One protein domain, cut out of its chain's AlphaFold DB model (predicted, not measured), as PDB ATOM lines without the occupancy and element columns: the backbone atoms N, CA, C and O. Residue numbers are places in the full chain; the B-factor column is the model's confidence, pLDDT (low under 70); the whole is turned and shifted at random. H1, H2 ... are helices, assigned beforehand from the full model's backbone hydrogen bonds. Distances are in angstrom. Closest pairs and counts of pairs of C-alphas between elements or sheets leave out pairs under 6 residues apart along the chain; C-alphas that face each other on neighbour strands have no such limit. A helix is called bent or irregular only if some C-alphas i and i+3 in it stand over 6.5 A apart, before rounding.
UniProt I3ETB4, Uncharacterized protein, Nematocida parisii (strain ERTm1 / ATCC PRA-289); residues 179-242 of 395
ATOM      1  N   LYS A 179     139.148 170.678 188.595       62.22
ATOM      2  CA  LYS A 179     139.075 169.208 188.712       62.22
ATOM      3  C   LYS A 179     137.928 168.731 189.615       62.22
ATOM      4  O   LYS A 179     137.384 167.660 189.377       62.22
ATOM      5  N   GLN A 180     137.553 169.522 190.621       54.44
ATOM      6  CA  GLN A 180     136.417 169.251 191.507       54.44
ATOM      7  C   GLN A 180     135.069 169.657 190.875       54.44
ATOM      8  O   GLN A 180     134.031 169.197 191.342       54.44
ATOM      9  N   ALA A 181     135.078 170.461 189.803       58.44
ATOM     10  CA  ALA A 181     133.886 170.957 189.111       58.44
ATOM     11  C   ALA A 181     133.247 169.941 188.148       58.44
ATOM     12  O   ALA A 181     132.038 169.984 187.936       58.44
ATOM     13  N   TYR A 182     134.028 168.999 187.595       56.81
ATOM     14  CA  TYR A 182     133.578 168.054 186.554       56.81
ATOM     15  C   TYR A 182     132.353 167.206 186.934       56.81
ATOM     16  O   TYR A 182     131.658 166.710 186.049       56.81
ATOM     17  N   ASN A 183     132.067 167.056 188.229       58.00
ATOM     18  CA  ASN A 183     130.923 166.287 188.716       58.00
ATOM     19  C   ASN A 183     129.679 167.149 188.991       58.00
ATOM     20  O   ASN A 183     128.573 166.606 188.987       58.00
ATOM     21  N   ASP A 184     129.850 168.453 189.246       72.56
ATOM     22  CA  ASP A 184     128.761 169.376 189.581       72.56
ATOM     23  C   ASP A 184     129.199 170.855 189.463       72.56
ATOM     24  O   ASP A 184     129.775 171.447 190.382       72.56
ATOM     25  N   TRP A 185     128.903 171.467 188.312       79.00
ATOM     26  CA  TRP A 185     129.203 172.878 188.040       79.00
ATOM     27  C   TRP A 185     128.421 173.846 188.928       79.00
ATOM     28  O   TRP A 185     128.903 174.947 189.191       79.00
ATOM     29  N   THR A 186     127.233 173.453 189.393       78.62
ATOM     30  CA  THR A 186     126.413 174.288 190.274       78.62
ATOM     31  C   THR A 186     127.051 174.373 191.653       78.62
ATOM     32  O   THR A 186     127.244 175.471 192.164       78.62
ATOM     33  N   VAL A 187     127.485 173.240 192.208       70.25
ATOM     34  CA  VAL A 187     128.198 173.207 193.494       70.25
ATOM     35  C   VAL A 187     129.536 173.945 193.414       70.25
ATOM     36  O   VAL A 187     129.909 174.652 194.348       70.25
ATOM     37  N   TRP A 188     130.269 173.817 192.305       81.19
ATOM     38  CA  TRP A 188     131.498 174.589 192.102       81.19
ATOM     39  C   TRP A 188     131.224 176.097 192.102       81.19
ATOM     40  O   TRP A 188     131.874 176.841 192.835       81.19
ATOM     41  N   LEU A 189     130.218 176.539 191.344       81.38
ATOM     42  CA  LEU A 189     129.826 177.943 191.256       81.38
ATOM     43  C   LEU A 189     129.359 178.506 192.606       81.38
ATOM     44  O   LEU A 189     129.743 179.618 192.960       81.38
ATOM     45  N   ASP A 190     128.576 177.746 193.374       72.56
ATOM     46  CA  ASP A 190     128.111 178.147 194.708       72.56
ATOM     47  C   ASP A 190     129.293 178.422 195.656       72.56
ATOM     48  O   ASP A 190     129.297 179.407 196.398       72.56
ATOM     49  N   HIS A 191     130.341 177.597 195.592       68.38
ATOM     50  CA  HIS A 191     131.561 177.796 196.373       68.38
ATOM     51  C   HIS A 191     132.401 178.989 195.897       68.38
ATOM     52  O   HIS A 191     132.951 179.708 196.730       68.38
ATOM     53  N   ILE A 192     132.502 179.219 194.584       76.44
ATOM     54  CA  ILE A 192     133.192 180.392 194.022       76.44
ATOM     55  C   ILE A 192     132.473 181.681 194.411       76.44
ATOM     56  O   ILE A 192     133.112 182.639 194.839       76.44
ATOM     57  N   TYR A 193     131.144 181.698 194.329       77.81
ATOM     58  CA  TYR A 193     130.341 182.846 194.729       77.81
ATOM     59  C   TYR A 193     130.498 183.158 196.221       77.81
ATOM     60  O   TYR A 193     130.701 184.313 196.599       77.81
ATOM     61  N   ALA A 194     130.506 182.125 197.069       60.72
ATOM     62  CA  ALA A 194     130.821 182.279 198.485       60.72
ATOM     63  C   ALA A 194     132.239 182.836 198.708       60.72
ATOM     64  O   ALA A 194     132.414 183.719 199.545       60.72
ATOM     65  N   ALA A 195     133.237 182.373 197.942       60.34
ATOM     66  CA  ALA A 195     134.613 182.865 198.018       60.34
ATOM     67  C   ALA A 195     134.738 184.346 197.609       60.34
ATOM     68  O   ALA A 195     135.457 185.096 198.269       60.34
ATOM     69  N   ILE A 196     133.997 184.778 196.583       66.44
ATOM     70  CA  ILE A 196     133.913 186.186 196.164       66.44
ATOM     71  C   ILE A 196     133.284 187.044 197.264       66.44
ATOM     72  O   ILE A 196     133.805 188.104 197.602       66.44
ATOM     73  N   HIS A 197     132.197 186.574 197.881       62.81
ATOM     74  CA  HIS A 197     131.502 187.326 198.928       62.81
ATOM     75  C   HIS A 197     132.354 187.560 200.186       62.81
ATOM     76  O   HIS A 197     132.188 188.570 200.866       62.81
ATOM     77  N   ILE A 198     133.269 186.639 200.504       53.09
ATOM     78  CA  ILE A 198     134.162 186.760 201.666       53.09
ATOM     79  C   ILE A 198     135.526 187.382 201.335       53.09
ATOM     80  O   ILE A 198     136.392 187.380 202.205       53.09
ATOM     81  N   GLY A 199     135.740 187.861 200.102       50.66
ATOM     82  CA  GLY A 199     136.997 188.490 199.669       50.66
ATOM     83  C   GLY A 199     138.153 187.521 199.377       50.66
ATOM     84  O   GLY A 199     139.262 187.955 199.090       50.66
ATOM     85  N   GLY A 200     137.917 186.206 199.412       55.50
ATOM     86  CA  GLY A 200     138.943 185.188 199.134       55.50
ATOM     87  C   GLY A 200     139.181 184.915 197.642       55.50
ATOM     88  O   GLY A 200     140.067 184.138 197.286       55.50
ATOM     89  N   TYR A 201     138.369 185.511 196.768       66.44
ATOM     90  CA  TYR A 201     138.440 185.401 195.312       66.44
ATOM     91  C   TYR A 201     137.786 186.646 194.683       66.44
ATOM     92  O   TYR A 201     137.004 187.316 195.352       66.44
ATOM     93  N   SER A 202     138.094 186.981 193.427       77.50
ATOM     94  CA  SER A 202     137.567 188.194 192.776       77.50
ATOM     95  C   SER A 202     136.827 187.875 191.477       77.50
ATOM     96  O   SER A 202     137.057 186.830 190.859       77.50
ATOM     97  N   ILE A 203     135.927 188.773 191.068       82.56
ATOM     98  CA  ILE A 203     135.159 188.631 189.822       82.56
ATOM     99  C   ILE A 203     136.083 188.775 188.615       82.56
ATOM    100  O   ILE A 203     135.979 187.995 187.676       82.56
ATOM    101  N   GLU A 204     137.034 189.705 188.665       85.00
ATOM    102  CA  GLU A 204     138.011 189.947 187.599       85.00
ATOM    103  C   GLU A 204     138.870 188.704 187.365       85.00
ATOM    104  O   GLU A 204     139.143 188.314 186.228       85.00
ATOM    105  N   ARG A 205     139.257 188.032 188.457       81.19
ATOM    106  CA  ARG A 205     140.006 186.779 188.394       81.19
ATOM    107  C   ARG A 205     139.170 185.652 187.794       81.19
ATOM    108  O   ARG A 205     139.686 184.922 186.953       81.19
ATOM    109  N   LEU A 206     137.898 185.531 188.187       86.44
ATOM    110  CA  LEU A 206     136.969 184.546 187.625       86.44
ATOM    111  C   LEU A 206     136.748 184.765 186.120       86.44
ATOM    112  O   LEU A 206     136.818 183.812 185.345       86.44
ATOM    113  N   ALA A 207     136.520 186.018 185.716       87.88
ATOM    114  CA  ALA A 207     136.325 186.419 184.328       87.88
ATOM    115  C   ALA A 207     137.550 186.061 183.481       87.88
ATOM    116  O   ALA A 207     137.441 185.311 182.511       87.88
ATOM    117  N   SER A 208     138.736 186.489 183.926       84.44
ATOM    118  CA  SER A 208     140.000 186.183 183.258       84.44
ATOM    119  C   SER A 208     140.236 184.675 183.136       84.44
ATOM    120  O   SER A 208     140.629 184.198 182.071       84.44
ATOM    121  N   GLU A 209     139.955 183.897 184.188       83.44
ATOM    122  CA  GLU A 209     140.145 182.443 184.182       83.44
ATOM    123  C   GLU A 209     139.221 181.733 183.176       83.44
ATOM    124  O   GLU A 209     139.643 180.780 182.516       83.44
ATOM    125  N   ILE A 210     137.986 182.212 183.013       85.00
ATOM    126  CA  ILE A 210     136.998 181.650 182.078       85.00
ATOM    127  C   ILE A 210     137.263 182.081 180.632       85.00
ATOM    128  O   ILE A 210     137.098 181.279 179.708       85.00
ATOM    129  N   GLU A 211     137.693 183.323 180.417       82.50
ATOM    130  CA  GLU A 211     138.017 183.853 179.089       82.50
ATOM    131  C   GLU A 211     139.294 183.220 178.523       82.50
ATOM    132  O   GLU A 211     139.321 182.789 177.366       82.50
ATOM    133  N   THR A 212     140.336 183.093 179.353       76.75
ATOM    134  CA  THR A 212     141.630 182.499 178.968       76.75
ATOM    135  C   THR A 212     141.641 180.970 179.063       76.75
ATOM    136  O   THR A 212     142.392 180.294 178.350       76.75
ATOM    137  N   GLY A 213     140.793 180.386 179.911       65.38
ATOM    138  CA  GLY A 213     140.573 178.950 180.003       65.38
ATOM    139  C   GLY A 213     139.900 178.437 178.731       65.38
ATOM    140  O   GLY A 213     138.704 178.621 178.530       65.38
ATOM    141  N   GLY A 214     140.671 177.796 177.846       57.03
ATOM    142  CA  GLY A 214     140.191 177.250 176.567       57.03
ATOM    143  C   GLY A 214     138.847 176.501 176.644       57.03
ATOM    144  O   GLY A 214     138.438 176.023 177.701       57.03
ATOM    145  N   THR A 215     138.158 176.383 175.504       54.72
ATOM    146  CA  THR A 215     136.761 175.906 175.333       54.72
ATOM    147  C   THR A 215     136.374 174.607 176.054       54.72
ATOM    148  O   THR A 215     135.193 174.391 176.282       54.72
ATOM    149  N   ASN A 216     137.335 173.790 176.492       62.78
ATOM    150  CA  ASN A 216     137.086 172.502 177.148       62.78
ATOM    151  C   ASN A 216     137.185 172.533 178.690       62.78
ATOM    152  O   ASN A 216     137.024 171.489 179.324       62.78
ATOM    153  N   LYS A 217     137.512 173.681 179.307       72.50
ATOM    154  CA  LYS A 217     137.696 173.789 180.770       72.50
ATOM    155  C   LYS A 217     136.459 174.263 181.527       72.50
ATOM    156  O   LYS A 217     136.328 173.908 182.688       72.50
ATOM    157  N   TYR A 218     135.587 175.038 180.889       82.88
ATOM    158  CA  TYR A 218     134.427 175.684 181.507       82.88
ATOM    159  C   TYR A 218     133.172 175.475 180.657       82.88
ATOM    160  O   TYR A 218     133.304 175.270 179.449       82.88
ATOM    161  N   PRO A 219     131.959 175.549 181.239       85.12
ATOM    162  CA  PRO A 219     130.724 175.557 180.465       85.12
ATOM    163  C   PRO A 219     130.755 176.631 179.372       85.12
ATOM    164  O   PRO A 219     131.008 177.801 179.654       85.12
ATOM    165  N   GLU A 220     130.468 176.254 178.124       78.25
ATOM    166  CA  GLU A 220     130.583 177.160 176.969       78.25
ATOM    167  C   GLU A 220     129.748 178.439 177.129       78.25
ATOM    168  O   GLU A 220     130.193 179.529 176.766       78.25
ATOM    169  N   GLY A 221     128.570 178.332 177.753       80.69
ATOM    170  CA  GLY A 221     127.679 179.465 178.008       80.69
ATOM    171  C   GLY A 221     128.242 180.522 178.966       80.69
ATOM    172  O   GLY A 221     127.678 181.614 179.055       80.69
ATOM    173  N   TRP A 222     129.334 180.236 179.681       87.25
ATOM    174  CA  TRP A 222     129.942 181.177 180.625       87.25
ATOM    175  C   TRP A 222     130.858 182.207 179.961       87.25
ATOM    176  O   TRP A 222     131.088 183.270 180.524       87.25
ATOM    177  N   LYS A 223     131.315 181.967 178.730       83.62
ATOM    178  CA  LYS A 223     132.149 182.941 178.000       83.62
ATOM    179  C   LYS A 223     131.399 184.202 177.571       83.62
ATOM    180  O   LYS A 223     132.020 185.181 177.192       83.62
ATOM    181  N   SER A 224     130.069 184.167 177.598       84.81
ATOM    182  CA  SER A 224     129.194 185.271 177.194       84.81
ATOM    183  C   SER A 224     128.434 185.885 178.375       84.81
ATOM    184  O   SER A 224     127.330 186.409 178.196       84.81
ATOM    185  N   ILE A 225     128.944 185.723 179.599       88.94
ATOM    186  CA  ILE A 225     128.413 186.405 180.786       88.94
ATOM    187  C   ILE A 225     128.779 187.887 180.705       88.94
ATOM    188  O   ILE A 225     129.875 188.234 180.273       88.94
ATOM    189  N   ASN A 226     127.861 188.757 181.125       87.50
ATOM    190  CA  ASN A 226     128.183 190.165 181.323       87.50
ATOM    191  C   ASN A 226     128.852 190.355 182.697       87.50
ATOM    192  O   ASN A 226     128.172 190.265 183.722       87.50
ATOM    193  N   TRP A 227     130.165 190.597 182.701       89.44
ATOM    194  CA  TRP A 227     130.982 190.768 183.909       89.44
ATOM    195  C   TRP A 227     130.887 192.163 184.545       89.44
ATOM    196  O   TRP A 227     131.350 192.330 185.668       89.44
ATOM    197  N   ASP A 228     130.241 193.129 183.886       88.38
ATOM    198  CA  ASP A 228     130.056 194.495 184.405       88.38
ATOM    199  C   ASP A 228     128.877 194.609 185.397       88.38
ATOM    200  O   ASP A 228     128.534 195.696 185.863       88.38
ATOM    201  N   LEU A 229     128.209 193.491 185.699       85.44
ATOM    202  CA  LEU A 229     127.050 193.427 186.591       85.44
ATOM    203  C   LEU A 229     127.442 193.166 188.050       85.44
ATOM    204  O   LEU A 229     128.591 192.869 188.375       85.44
ATOM    205  N   SER A 230     126.466 193.231 188.962       79.38
ATOM    206  CA  SER A 230     126.721 192.877 190.358       79.38
ATOM    207  C   SER A 230     127.111 191.401 190.501       79.38
ATOM    208  O   SER A 230     126.668 190.536 189.743       79.38
ATOM    209  N   SER A 231     127.878 191.084 191.550       73.81
ATOM    210  CA  SER A 231     128.296 189.708 191.866       73.81
ATOM    211  C   SER A 231     127.124 188.716 191.887       73.81
ATOM    212  O   SER A 231     127.252 187.581 191.428       73.81
ATOM    213  N   SER A 232     125.968 189.152 192.398       71.25
ATOM    214  CA  SER A 232     124.744 188.352 192.468       71.25
ATOM    215  C   SER A 232     124.137 188.076 191.091       71.25
ATOM    216  O   SER A 232     123.754 186.945 190.801       71.25
ATOM    217  N   GLU A 233     124.097 189.076 190.212       82.50
ATOM    218  CA  GLU A 233     123.552 188.942 188.859       82.50
ATOM    219  C   GLU A 233     124.454 188.077 187.984       82.50
ATOM    220  O   GLU A 233     123.954 187.208 187.267       82.50
ATOM    221  N   ILE A 234     125.773 188.254 188.104       81.38
ATOM    222  CA  ILE A 234     126.775 187.394 187.469       81.38
ATOM    223  C   ILE A 234     126.521 185.946 187.880       81.38
ATOM    224  O   ILE A 234     126.299 185.104 187.011       81.38
ATOM    225  N   TYR A 235     126.447 185.665 189.186       85.44
ATOM    226  CA  TYR A 235     126.160 184.329 189.715       85.44
ATOM    227  C   TYR A 235     124.892 183.709 189.112       85.44
ATOM    228  O   TYR A 235     124.931 182.569 188.644       85.44
ATOM    229  N   TYR A 236     123.783 184.453 189.050       84.19
ATOM    230  CA  TYR A 236     122.546 183.947 188.450       84.19
ATOM    231  C   TYR A 236     122.683 183.674 186.948       84.19
ATOM    232  O   TYR A 236     122.177 182.655 186.470       84.19
ATOM    233  N   GLN A 237     123.397 184.519 186.196       86.56
ATOM    234  CA  GLN A 237     123.681 184.249 184.783       86.56
ATOM    235  C   GLN A 237     124.516 182.981 184.600       86.56
ATOM    236  O   GLN A 237     124.181 182.160 183.743       86.56
ATOM    237  N   MET A 238     125.557 182.785 185.417       87.81
ATOM    238  CA  MET A 238     126.377 181.572 185.359       87.81
ATOM    239  C   MET A 238     125.530 180.340 185.684       87.81
ATOM    240  O   MET A 238     125.541 179.358 184.940       87.81
ATOM    241  N   LYS A 239     124.736 180.406 186.757       85.50
ATOM    242  CA  LYS A 239     123.906 179.297 187.236       85.50
ATOM    243  C   LYS A 239     122.877 178.857 186.199       85.50
ATOM    244  O   LYS A 239     122.723 177.664 185.955       85.50
ATOM    245  N   ASN A 240     122.228 179.812 185.533       84.81
ATOM    246  CA  ASN A 240     121.263 179.537 184.463       84.81
ATOM    247  C   ASN A 240     121.899 178.868 183.237       84.81
ATOM    248  O   ASN A 240     121.208 178.209 182.464       84.81
ATOM    249  N   ARG A 241     123.213 179.035 183.055       85.62
ATOM    250  CA  ARG A 241     123.990 178.461 181.953       85.62
ATOM    251  C   ARG A 241     124.837 177.259 182.388       85.62
ATOM    252  O   ARG A 241     125.680 176.801 181.619       85.62
ATOM    253  N   CYS A 242     124.627 176.734 183.600       81.81
ATOM    254  CA  CYS A 242     125.232 175.476 184.027       81.81
ATOM    255  C   CYS A 242     124.685 174.304 183.192       81.81
ATOM    256  O   CYS A 242     123.471 174.217 182.981       81.81
TER     257      CYS A 242
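Overview. This is residues 179 to 242 of the 395 residues of an uncharacterized protein of Nematocida parisii (strain ERTm1 / ATCC PRA-289) (UniProt I3ETB4). Two helices, H1 and H4, lie side by side and run opposite ways, and a third, H2, stands aslant to this pair: it comes near both at its own first residue and spreads away from them toward its end. The short H3 lies between the last residues of H2 and those of H4, at the wide end of this splayed triangle of H1, H2 and H4. The printed part has 64 residues with four named helices, in the order H1, H2, H3, H4, and no named strand; the class is all helix. The whole is compact and rounded, with a radius of gyration of the C-alphas of 10.8 A and spans of 27 by 22 by 20 A.

Arrangement. Start at H1, residues 185 to 197, and look next at H4, residues 231 to 240: the two touch, at a shallow tilt of 1 degrees and opposite ways, and their closest C-alphas, those of Thr 186 and Lys 239, are 6.4 A apart. Go on from H1 to H2, residues 203 to 212, which is close to H1 but not clearly touching, with the closest C-alphas, Ile 196 and Ile 203, 6.9 A apart. H1 and H2 run opposite ways at a steep tilt of 40 degrees. The same Ile 203 is 7.2 A from Ser 231, the closest C-alphas of H2 and H4, which are close but not clearly touching; these two helices run the same way at a steep tilt of 39 degrees. At H3, residues 220 to 224, you find that it only just touches H2, with 3 pairs of C-alphas within 8 A, the closest being Glu 211 and Lys 223 at 6.0 A. H3 is close to H4 but not clearly touching, with the closest C-alphas, Trp 222 and Met 238, 5.9 A apart. H1 and H3 are apart. In H1, H2 and H4 every O i to N i+4 pair is within hydrogen-bond range; in H3 0 of 1 is, beside 1 of 2 O i to N i+3 pairs.

Along the chain. Find C-alpha 185 at (129.203, 172.878, 188.040); from there H1 runs 18.2 A to C-alpha 197. H2 measures 14.0 A from C-alpha 203, at (135.159, 188.631, 189.822), to C-alpha 212. H3 is neither bent nor irregular, but only just: C-alphas 220 and 223 are 6.1 A apart. H4 runs 14.4 A from C-alpha 231 to C-alpha 240 at (121.263, 179.537, 184.463).

Size, cuts and confidence. The two C-alphas farthest apart are those of Ile 198 and Thr 215, at 28.6 A. The printed part has no cut. The link from H1 to H2 is tight, and those from H2 to H3 and from H3 to H4 are short. The mean pLDDT of the printed part is 75.6; look for values under 70 at residues 179 to 183, 191, 194 to 201 and 213 to 216.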